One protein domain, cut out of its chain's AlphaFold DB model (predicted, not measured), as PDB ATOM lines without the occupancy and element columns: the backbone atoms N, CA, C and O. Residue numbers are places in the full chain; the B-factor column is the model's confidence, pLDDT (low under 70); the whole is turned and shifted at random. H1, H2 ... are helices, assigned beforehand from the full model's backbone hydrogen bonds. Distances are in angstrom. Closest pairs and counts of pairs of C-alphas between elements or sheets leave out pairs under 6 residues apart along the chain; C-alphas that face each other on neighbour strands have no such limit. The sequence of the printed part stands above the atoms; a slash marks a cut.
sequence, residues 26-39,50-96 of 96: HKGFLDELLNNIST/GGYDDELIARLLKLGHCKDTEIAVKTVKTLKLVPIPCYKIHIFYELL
ATOM      1  N   HIS A  26     118.031 159.894 164.104       78.81
ATOM      2  CA  HIS A  26     118.532 160.605 165.279       78.81
ATOM      3  C   HIS A  26     117.536 160.587 166.447       78.81
ATOM      4  O   HIS A  26     117.904 160.391 167.601       78.81
ATOM      5  N   LYS A  27     116.249 160.719 166.111       82.85
ATOM      6  CA  LYS A  27     115.132 160.574 167.040       82.85
ATOM      7  C   LYS A  27     115.078 159.172 167.656       82.85
ATOM      8  O   LYS A  27     115.033 159.058 168.871       82.85
ATOM      9  N   GLY A  28     115.109 158.121 166.832       82.59
ATOM     10  CA  GLY A  28     115.022 156.737 167.308       82.59
ATOM     11  C   GLY A  28     116.159 156.360 168.257       82.59
ATOM     12  O   GLY A  28     115.915 155.761 169.297       82.59
ATOM     13  N   PHE A  29     117.385 156.790 167.951       82.90
ATOM     14  CA  PHE A  29     118.528 156.570 168.836       82.90
ATOM     15  C   PHE A  29     118.366 157.272 170.191       82.90
ATOM     16  O   PHE A  29     118.606 156.656 171.223       82.90
ATOM     17  N   LEU A  30     117.939 158.542 170.210       83.94
ATOM     18  CA  LEU A  30     117.718 159.273 171.463       83.94
ATOM     19  C   LEU A  30     116.562 158.696 172.285       83.94
ATOM     20  O   LEU A  30     116.667 158.628 173.511       83.94
ATOM     21  N   ASP A  31     115.476 158.288 171.621       85.31
ATOM     22  CA  ASP A  31     114.343 157.639 172.280       85.31
ATOM     23  C   ASP A  31     114.790 156.360 172.986       85.31
ATOM     24  O   ASP A  31     114.469 156.172 174.160       85.31
ATOM     25  N   GLU A  32     115.580 155.522 172.316       83.42
ATOM     26  CA  GLU A  32     116.066 154.295 172.932       83.42
ATOM     27  C   GLU A  32     117.093 154.555 174.030       83.42
ATOM     28  O   GLU A  32     116.965 153.997 175.118       83.42
ATOM     29  N   LEU A  33     118.049 155.461 173.799       82.72
ATOM     30  CA  LEU A  33     119.067 155.814 174.786       82.72
ATOM     31  C   LEU A  33     118.436 156.251 176.115       82.72
ATOM     32  O   LEU A  33     118.893 155.847 177.179       82.72
ATOM     33  N   LEU A  34     117.367 157.049 176.067       83.35
ATOM     34  CA  LEU A  34     116.677 157.514 177.273       83.35
ATOM     35  C   LEU A  34     115.713 156.477 177.867       83.35
ATOM     36  O   LEU A  34     115.476 156.513 179.074       83.35
ATOM     37  N   ASN A  35     115.174 155.558 177.060       77.97
ATOM     38  CA  ASN A  35     114.294 154.492 177.546       77.97
ATOM     39  C   ASN A  35     115.069 153.352 178.220       77.97
ATOM     40  O   ASN A  35     114.610 152.838 179.237       77.97
ATOM     41  N   ASN A  36     116.249 152.987 177.709       68.23
ATOM     42  CA  ASN A  36     117.016 151.830 178.190       68.23
ATOM     43  C   ASN A  36     117.520 151.999 179.637       68.23
ATOM     44  O   ASN A  36     117.749 151.030 180.356       68.23
ATOM     45  N   ILE A  37     117.660 153.244 180.097       64.63
ATOM     46  CA  ILE A  37     118.126 153.554 181.456       64.63
ATOM     47  C   ILE A  37     116.990 153.387 182.480       64.63
ATOM     48  O   ILE A  37     117.236 153.185 183.670       64.63
ATOM     49  N   SER A  38     115.733 153.439 182.030       52.57
ATOM     50  CA  SER A  38     114.566 153.215 182.875       52.57
ATOM     51  C   SER A  38     114.303 151.715 182.994       52.57
ATOM     52  O   SER A  38     113.433 151.163 182.330       52.57
ATOM     53  N   THR A  39     115.021 151.046 183.896       47.89
ATOM     54  CA  THR A  39     114.736 149.651 184.295       47.89
ATOM     55  C   THR A  39     113.361 149.469 184.942       47.89
ATOM     56  O   THR A  39     112.920 148.345 185.175       47.89
ATOM     57  N   GLY A  50     104.895 170.908 174.710       69.06
ATOM     58  CA  GLY A  50     105.670 171.701 173.742       69.06
ATOM     59  C   GLY A  50     106.533 170.898 172.762       69.06
ATOM     60  O   GLY A  50     107.459 171.436 172.161       69.06
ATOM     61  N   GLY A  51     106.188 169.632 172.518       85.16
ATOM     62  CA  GLY A  51     106.799 168.815 171.466       85.16
ATOM     63  C   GLY A  51     107.983 167.970 171.940       85.16
ATOM     64  O   GLY A  51     108.171 167.736 173.130       85.16
ATOM     65  N   TYR A  52     108.769 167.469 170.982       86.04
ATOM     66  CA  TYR A  52     109.757 166.413 171.237       86.04
ATOM     67  C   TYR A  52     110.915 166.846 172.150       86.04
ATOM     68  O   TYR A  52     111.385 166.063 172.969       86.04
ATOM     69  N   ASP A  53     111.367 168.100 172.054       87.62
ATOM     70  CA  ASP A  53     112.464 168.591 172.899       87.62
ATOM     71  C   ASP A  53     112.042 168.636 174.376       87.62
ATOM     72  O   ASP A  53     112.806 168.223 175.249       87.62
ATOM     73  N   ASP A  54     110.806 169.058 174.650       87.95
ATOM     74  CA  ASP A  54     110.238 169.088 176.002       87.95
ATOM     75  C   ASP A  54     110.059 167.680 176.570       87.95
ATOM     76  O   ASP A  54     110.285 167.450 177.760       87.95
ATOM     77  N   GLU A  55     109.713 166.718 175.714       88.58
ATOM     78  CA  GLU A  55     109.646 165.310 176.089       88.58
ATOM     79  C   GLU A  55     111.024 164.780 176.516       88.58
ATOM     80  O   GLU A  55     111.151 164.185 177.588       88.58
ATOM     81  N   LEU A  56     112.077 165.061 175.741       87.63
ATOM     82  CA  LEU A  56     113.452 164.678 176.087       87.63
ATOM     83  C   LEU A  56     113.920 165.334 177.395       87.63
ATOM     84  O   LEU A  56     114.551 164.673 178.225       87.63
ATOM     85  N   ILE A  57     113.595 166.615 177.604       88.10
ATOM     86  CA  ILE A  57     113.912 167.339 178.844       88.10
ATOM     87  C   ILE A  57     113.218 166.673 180.035       88.10
ATOM     88  O   ILE A  57     113.865 166.387 181.045       88.10
ATOM     89  N   ALA A  58     111.922 166.383 179.914       87.65
ATOM     90  CA  ALA A  58     111.156 165.730 180.967       87.65
ATOM     91  C   ALA A  58     111.704 164.332 181.291       87.65
ATOM     92  O   ALA A  58     111.839 163.993 182.468       87.65
ATOM     93  N   ARG A  59     112.098 163.546 180.277       86.87
ATOM     94  CA  ARG A  59     112.765 162.246 180.483       86.87
ATOM     95  C   ARG A  59     114.087 162.405 181.236       86.87
ATOM     96  O   ARG A  59     114.307 161.707 182.223       86.87
ATOM     97  N   LEU A  60     114.934 163.356 180.838       85.98
ATOM     98  CA  LEU A  60     116.219 163.629 181.497       85.98
ATOM     99  C   LEU A  60     116.070 164.034 182.967       85.98
ATOM    100  O   LEU A  60     116.850 163.582 183.811       85.98
ATOM    101  N   LEU A  61     115.075 164.870 183.274       85.86
ATOM    102  CA  LEU A  61     114.759 165.268 184.646       85.86
ATOM    103  C   LEU A  61     114.226 164.080 185.459       85.86
ATOM    104  O   LEU A  61     114.650 163.868 186.596       85.86
ATOM    105  N   LYS A  62     113.345 163.264 184.867       83.83
ATOM    106  CA  LYS A  62     112.726 162.106 185.531       83.83
ATOM    107  C   LYS A  62     113.725 160.983 185.829       83.83
ATOM    108  O   LYS A  62     113.628 160.367 186.884       83.83
ATOM    109  N   LEU A  63     114.721 160.772 184.965       81.08
ATOM    110  CA  LEU A  63     115.837 159.844 185.208       81.08
ATOM    111  C   LEU A  63     116.738 160.277 186.384       81.08
ATOM    112  O   LEU A  63     117.604 159.523 186.822       81.08
ATOM    113  N   GLY A  64     116.587 161.504 186.896       81.92
ATOM    114  CA  GLY A  64     117.355 162.010 188.037       81.92
ATOM    115  C   GLY A  64     118.822 162.329 187.724       81.92
ATOM    116  O   GLY A  64     119.578 162.729 188.613       81.92
ATOM    117  N   HIS A  65     119.250 162.197 186.466       77.51
ATOM    118  CA  HIS A  65     120.608 162.549 186.038       77.51
ATOM    119  C   HIS A  65     120.840 164.060 185.992       77.51
ATOM    120  O   HIS A  65     121.988 164.505 186.101       77.51
ATOM    121  N   CYS A  66     119.759 164.831 185.870       80.56
ATOM    122  CA  CYS A  66     119.747 166.281 185.883       80.56
ATOM    123  C   CYS A  66     118.649 166.780 186.832       80.56
ATOM    124  O   CYS A  66     117.512 166.334 186.738       80.56
ATOM    125  N   LYS A  67     118.988 167.695 187.747       82.04
ATOM    126  CA  LYS A  67     118.014 168.369 188.629       82.04
ATOM    127  C   LYS A  67     117.676 169.787 188.164       82.04
ATOM    128  O   LYS A  67     116.780 170.409 188.718       82.04
ATOM    129  N   ASP A  68     118.422 170.294 187.189       87.37
ATOM    130  CA  ASP A  68     118.347 171.670 186.719       87.37
ATOM    131  C   ASP A  68     117.778 171.690 185.299       87.37
ATOM    132  O   ASP A  68     118.380 171.168 184.357       87.37
ATOM    133  N   THR A  69     116.606 172.298 185.145       88.01
ATOM    134  CA  THR A  69     115.909 172.380 183.862       88.01
ATOM    135  C   THR A  69     116.735 173.101 182.796       88.01
ATOM    136  O   THR A  69     116.719 172.680 181.641       88.01
ATOM    137  N   GLU A  70     117.507 174.136 183.141       90.21
ATOM    138  CA  GLU A  70     118.345 174.848 182.170       90.21
ATOM    139  C   GLU A  70     119.463 173.937 181.645       90.21
ATOM    140  O   GLU A  70     119.749 173.902 180.441       90.21
ATOM    141  N   ILE A  71     120.064 173.142 182.534       88.65
ATOM    142  CA  ILE A  71     121.082 172.161 182.147       88.65
ATOM    143  C   ILE A  71     120.462 171.049 181.290       88.65
ATOM    144  O   ILE A  71     121.086 170.621 180.312       88.65
ATOM    145  N   ALA A  72     119.243 170.601 181.600       88.62
ATOM    146  CA  ALA A  72     118.528 169.618 180.787       88.62
ATOM    147  C   ALA A  72     118.248 170.160 179.371       88.62
ATOM    148  O   ALA A  72     118.591 169.498 178.391       88.62
ATOM    149  N   VAL A  73     117.751 171.397 179.250       89.81
ATOM    150  CA  VAL A  73     117.516 172.076 177.958       89.81
ATOM    151  C   VAL A  73     118.806 172.174 177.142       89.81
ATOM    152  O   VAL A  73     118.825 171.827 175.957       89.81
ATOM    153  N   LYS A  74     119.907 172.621 177.762       90.23
ATOM    154  CA  LYS A  74     121.217 172.689 177.093       90.23
ATOM    155  C   LYS A  74     121.681 171.307 176.645       90.23
ATOM    156  O   LYS A  74     122.155 171.174 175.523       90.23
ATOM    157  N   THR A  75     121.493 170.285 177.477       88.28
ATOM    158  CA  THR A  75     121.876 168.906 177.148       88.28
ATOM    159  C   THR A  75     121.094 168.375 175.950       88.28
ATOM    160  O   THR A  75     121.706 167.812 175.048       88.28
ATOM    161  N   VAL A  76     119.777 168.600 175.885       88.07
ATOM    162  CA  VAL A  76     118.952 168.193 174.732       88.07
ATOM    163  C   VAL A  76     119.374 168.919 173.458       88.07
ATOM    164  O   VAL A  76     119.528 168.286 172.413       88.07
ATOM    165  N   LYS A  77     119.646 170.228 173.537       88.07
ATOM    166  CA  LYS A  77     120.192 170.978 172.396       88.07
ATOM    167  C   LYS A  77     121.533 170.415 171.936       88.07
ATOM    168  O   LYS A  77     121.731 170.258 170.735       88.07
ATOM    169  N   THR A  78     122.431 170.085 172.866       86.41
ATOM    170  CA  THR A  78     123.707 169.443 172.533       86.41
ATOM    171  C   THR A  78     123.476 168.093 171.870       86.41
ATOM    172  O   THR A  78     124.007 167.886 170.789       86.41
ATOM    173  N   LEU A  79     122.645 167.221 172.446       84.66
ATOM    174  CA  LEU A  79     122.335 165.907 171.880       84.66
ATOM    175  C   LEU A  79     121.828 166.020 170.441       84.66
ATOM    176  O   LEU A  79     122.305 165.288 169.590       84.66
ATOM    177  N   LYS A  80     120.938 166.976 170.143       80.95
ATOM    178  CA  LYS A  80     120.452 167.240 168.775       80.95
ATOM    179  C   LYS A  80     121.522 167.749 167.812       80.95
ATOM    180  O   LYS A  80     121.395 167.530 166.611       80.95
ATOM    181  N   LEU A  81     122.512 168.480 168.317       78.16
ATOM    182  CA  LEU A  81     123.607 169.024 167.515       78.16
ATOM    183  C   LEU A  81     124.707 168.001 167.259       78.16
ATOM    184  O   LEU A  81     125.433 168.159 166.280       78.16
ATOM    185  N   VAL A  82     124.849 166.983 168.110       72.71
ATOM    186  CA  VAL A  82     125.795 165.898 167.871       72.71
ATOM    187  C   VAL A  82     125.267 165.059 166.711       72.71
ATOM    188  O   VAL A  82     124.272 164.361 166.880       72.71
ATOM    189  N   PRO A  83     125.913 165.060 165.532       63.66
ATOM    190  CA  PRO A  83     125.591 164.052 164.543       63.66
ATOM    191  C   PRO A  83     125.994 162.722 165.165       63.66
ATOM    192  O   PRO A  83     127.167 162.576 165.500       63.66
ATOM    193  N   ILE A  84     125.052 161.786 165.344       63.52
ATOM    194  CA  ILE A  84     125.375 160.412 165.755       63.52
ATOM    195  C   ILE A  84     126.477 159.942 164.809       63.52
ATOM    196  O   ILE A  84     126.198 159.742 163.615       63.52
ATOM    197  N   PRO A  85     127.730 159.832 165.289       53.83
ATOM    198  CA  PRO A  85     128.795 159.350 164.454       53.83
ATOM    199  C   PRO A  85     128.473 157.876 164.312       53.83
ATOM    200  O   PRO A  85     128.621 157.094 165.251       53.83
ATOM    201  N   CYS A  86     127.958 157.506 163.144       47.42
ATOM    202  CA  CYS A  86     128.086 156.141 162.693       47.42
ATOM    203  C   CYS A  86     129.579 155.830 162.809       47.42
ATOM    204  O   CYS A  86     130.381 156.383 162.063       47.42
ATOM    205  N   TYR A  87     129.912 154.985 163.780       43.55
ATOM    206  CA  TYR A  87     131.241 154.460 164.051       43.55
ATOM    207  C   TYR A  87     132.215 155.432 164.746       43.55
ATOM    208  O   TYR A  87     132.731 156.389 164.178       43.55
ATOM    209  N   LYS A  88     132.526 155.048 165.994       45.42
ATOM    210  CA  LYS A  88     133.585 155.530 166.894       45.42
ATOM    211  C   LYS A  88     133.430 156.962 167.420       45.42
ATOM    212  O   LYS A  88     133.585 157.949 166.708       45.42
ATOM    213  N   ILE A  89     133.282 157.043 168.745       50.06
ATOM    214  CA  ILE A  89     133.448 158.218 169.619       50.06
ATOM    215  C   ILE A  89     134.920 158.700 169.580       50.06
ATOM    216  O   ILE A  89     135.594 158.810 170.593       50.06
ATOM    217  N   HIS A  90     135.476 158.945 168.393       45.88
ATOM    218  CA  HIS A  90     136.779 159.597 168.244       45.88
ATOM    219  C   HIS A  90     136.634 161.114 168.094       45.88
ATOM    220  O   HIS A  90     137.544 161.844 168.457       45.88
ATOM    221  N   ILE A  91     135.474 161.613 167.646       46.50
ATOM    222  CA  ILE A  91     135.290 163.053 167.388       46.50
ATOM    223  C   ILE A  91     135.150 163.879 168.682       46.50
ATOM    224  O   ILE A  91     135.450 165.066 168.679       46.50
ATOM    225  N   PHE A  92     134.765 163.277 169.816       46.32
ATOM    226  CA  PHE A  92     134.614 164.029 171.073       46.32
ATOM    227  C   PHE A  92     135.875 164.112 171.938       46.32
ATOM    228  O   PHE A  92     135.931 164.988 172.797       46.32
ATOM    229  N   TYR A  93     136.880 163.257 171.721       48.48
ATOM    230  CA  TYR A  93     138.121 163.311 172.507       48.48
ATOM    231  C   TYR A  93     139.054 164.460 172.087       48.48
ATOM    232  O   TYR A  93     139.845 164.908 172.903       48.48
ATOM    233  N   GLU A  94     138.924 164.974 170.861       38.13
ATOM    234  CA  GLU A  94     139.745 166.078 170.321       38.13
ATOM    235  C   GLU A  94     139.228 167.487 170.690       38.13
ATOM    236  O   GLU A  94     139.818 168.488 170.299       38.13
ATOM    237  N   LEU A  95     138.113 167.592 171.423       42.77
ATOM    238  CA  LEU A  95     137.487 168.869 171.811       42.77
ATOM    239  C   LEU A  95     137.594 169.176 173.318       42.77
ATOM    240  O   LEU A  95     136.877 170.047 173.819       42.77
ATOM    241  N   LEU A  96     138.484 168.472 174.027       43.61
ATOM    242  CA  LEU A  96     138.889 168.746 175.410       43.61
ATOM    243  C   LEU A  96     140.367 169.150 175.446       43.61
ATOM    244  O   LEU A  96     140.680 170.106 176.188       43.61
TER     245      LEU A  96
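This is residues 26 to 39 and 50 to 96 of the 96 residues of the protein "Lysine-ketoglutarate reductase/saccharopine dehydrogenase bifunctional enzyme" of Zea mays (UniProt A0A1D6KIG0). H2 and H3 pack on each other at a steep angle, H1 runs loosely alongside H2, and from the tail, residues 82 to 96, residues 85 to 90 stick out. The 61 residues printed have three named helices, H1, H2, H3 along the chain, and no named strand: all helix. The whole is only just compact, close to loose, with radius of gyration of the C-alphas 12.4 A and spans 31 by 23 by 23 A.

Start at H1, residues 26 to 36; it only just touches H2, residues 52 to 62, with 3 pairs of C-alphas within 8 A, the closest Leu 34 and Arg 59, 6.9 A. Next, H2 touches H3, residues 69 to 81, at a steep tilt of 52 degrees, opposite ways; the closest C-alphas are Ile 57 and Ala 72, 5.5 A. Every O i to N i+4 pair in H1, H2 and H3 is within hydrogen-bond range.

Find C-alpha 26 at (118.532, 160.605, 165.279); H1 runs 15.7 A, H2 15.2 A, and H3 18.4 A to C-alpha 81 at (123.607, 169.024, 167.515).

Residues 40 to 49 are cut out; C-alphas 39 and 50 are 26.1 A apart. Residues 36 to 39, 50 and 83 to 96 have pLDDT under 70.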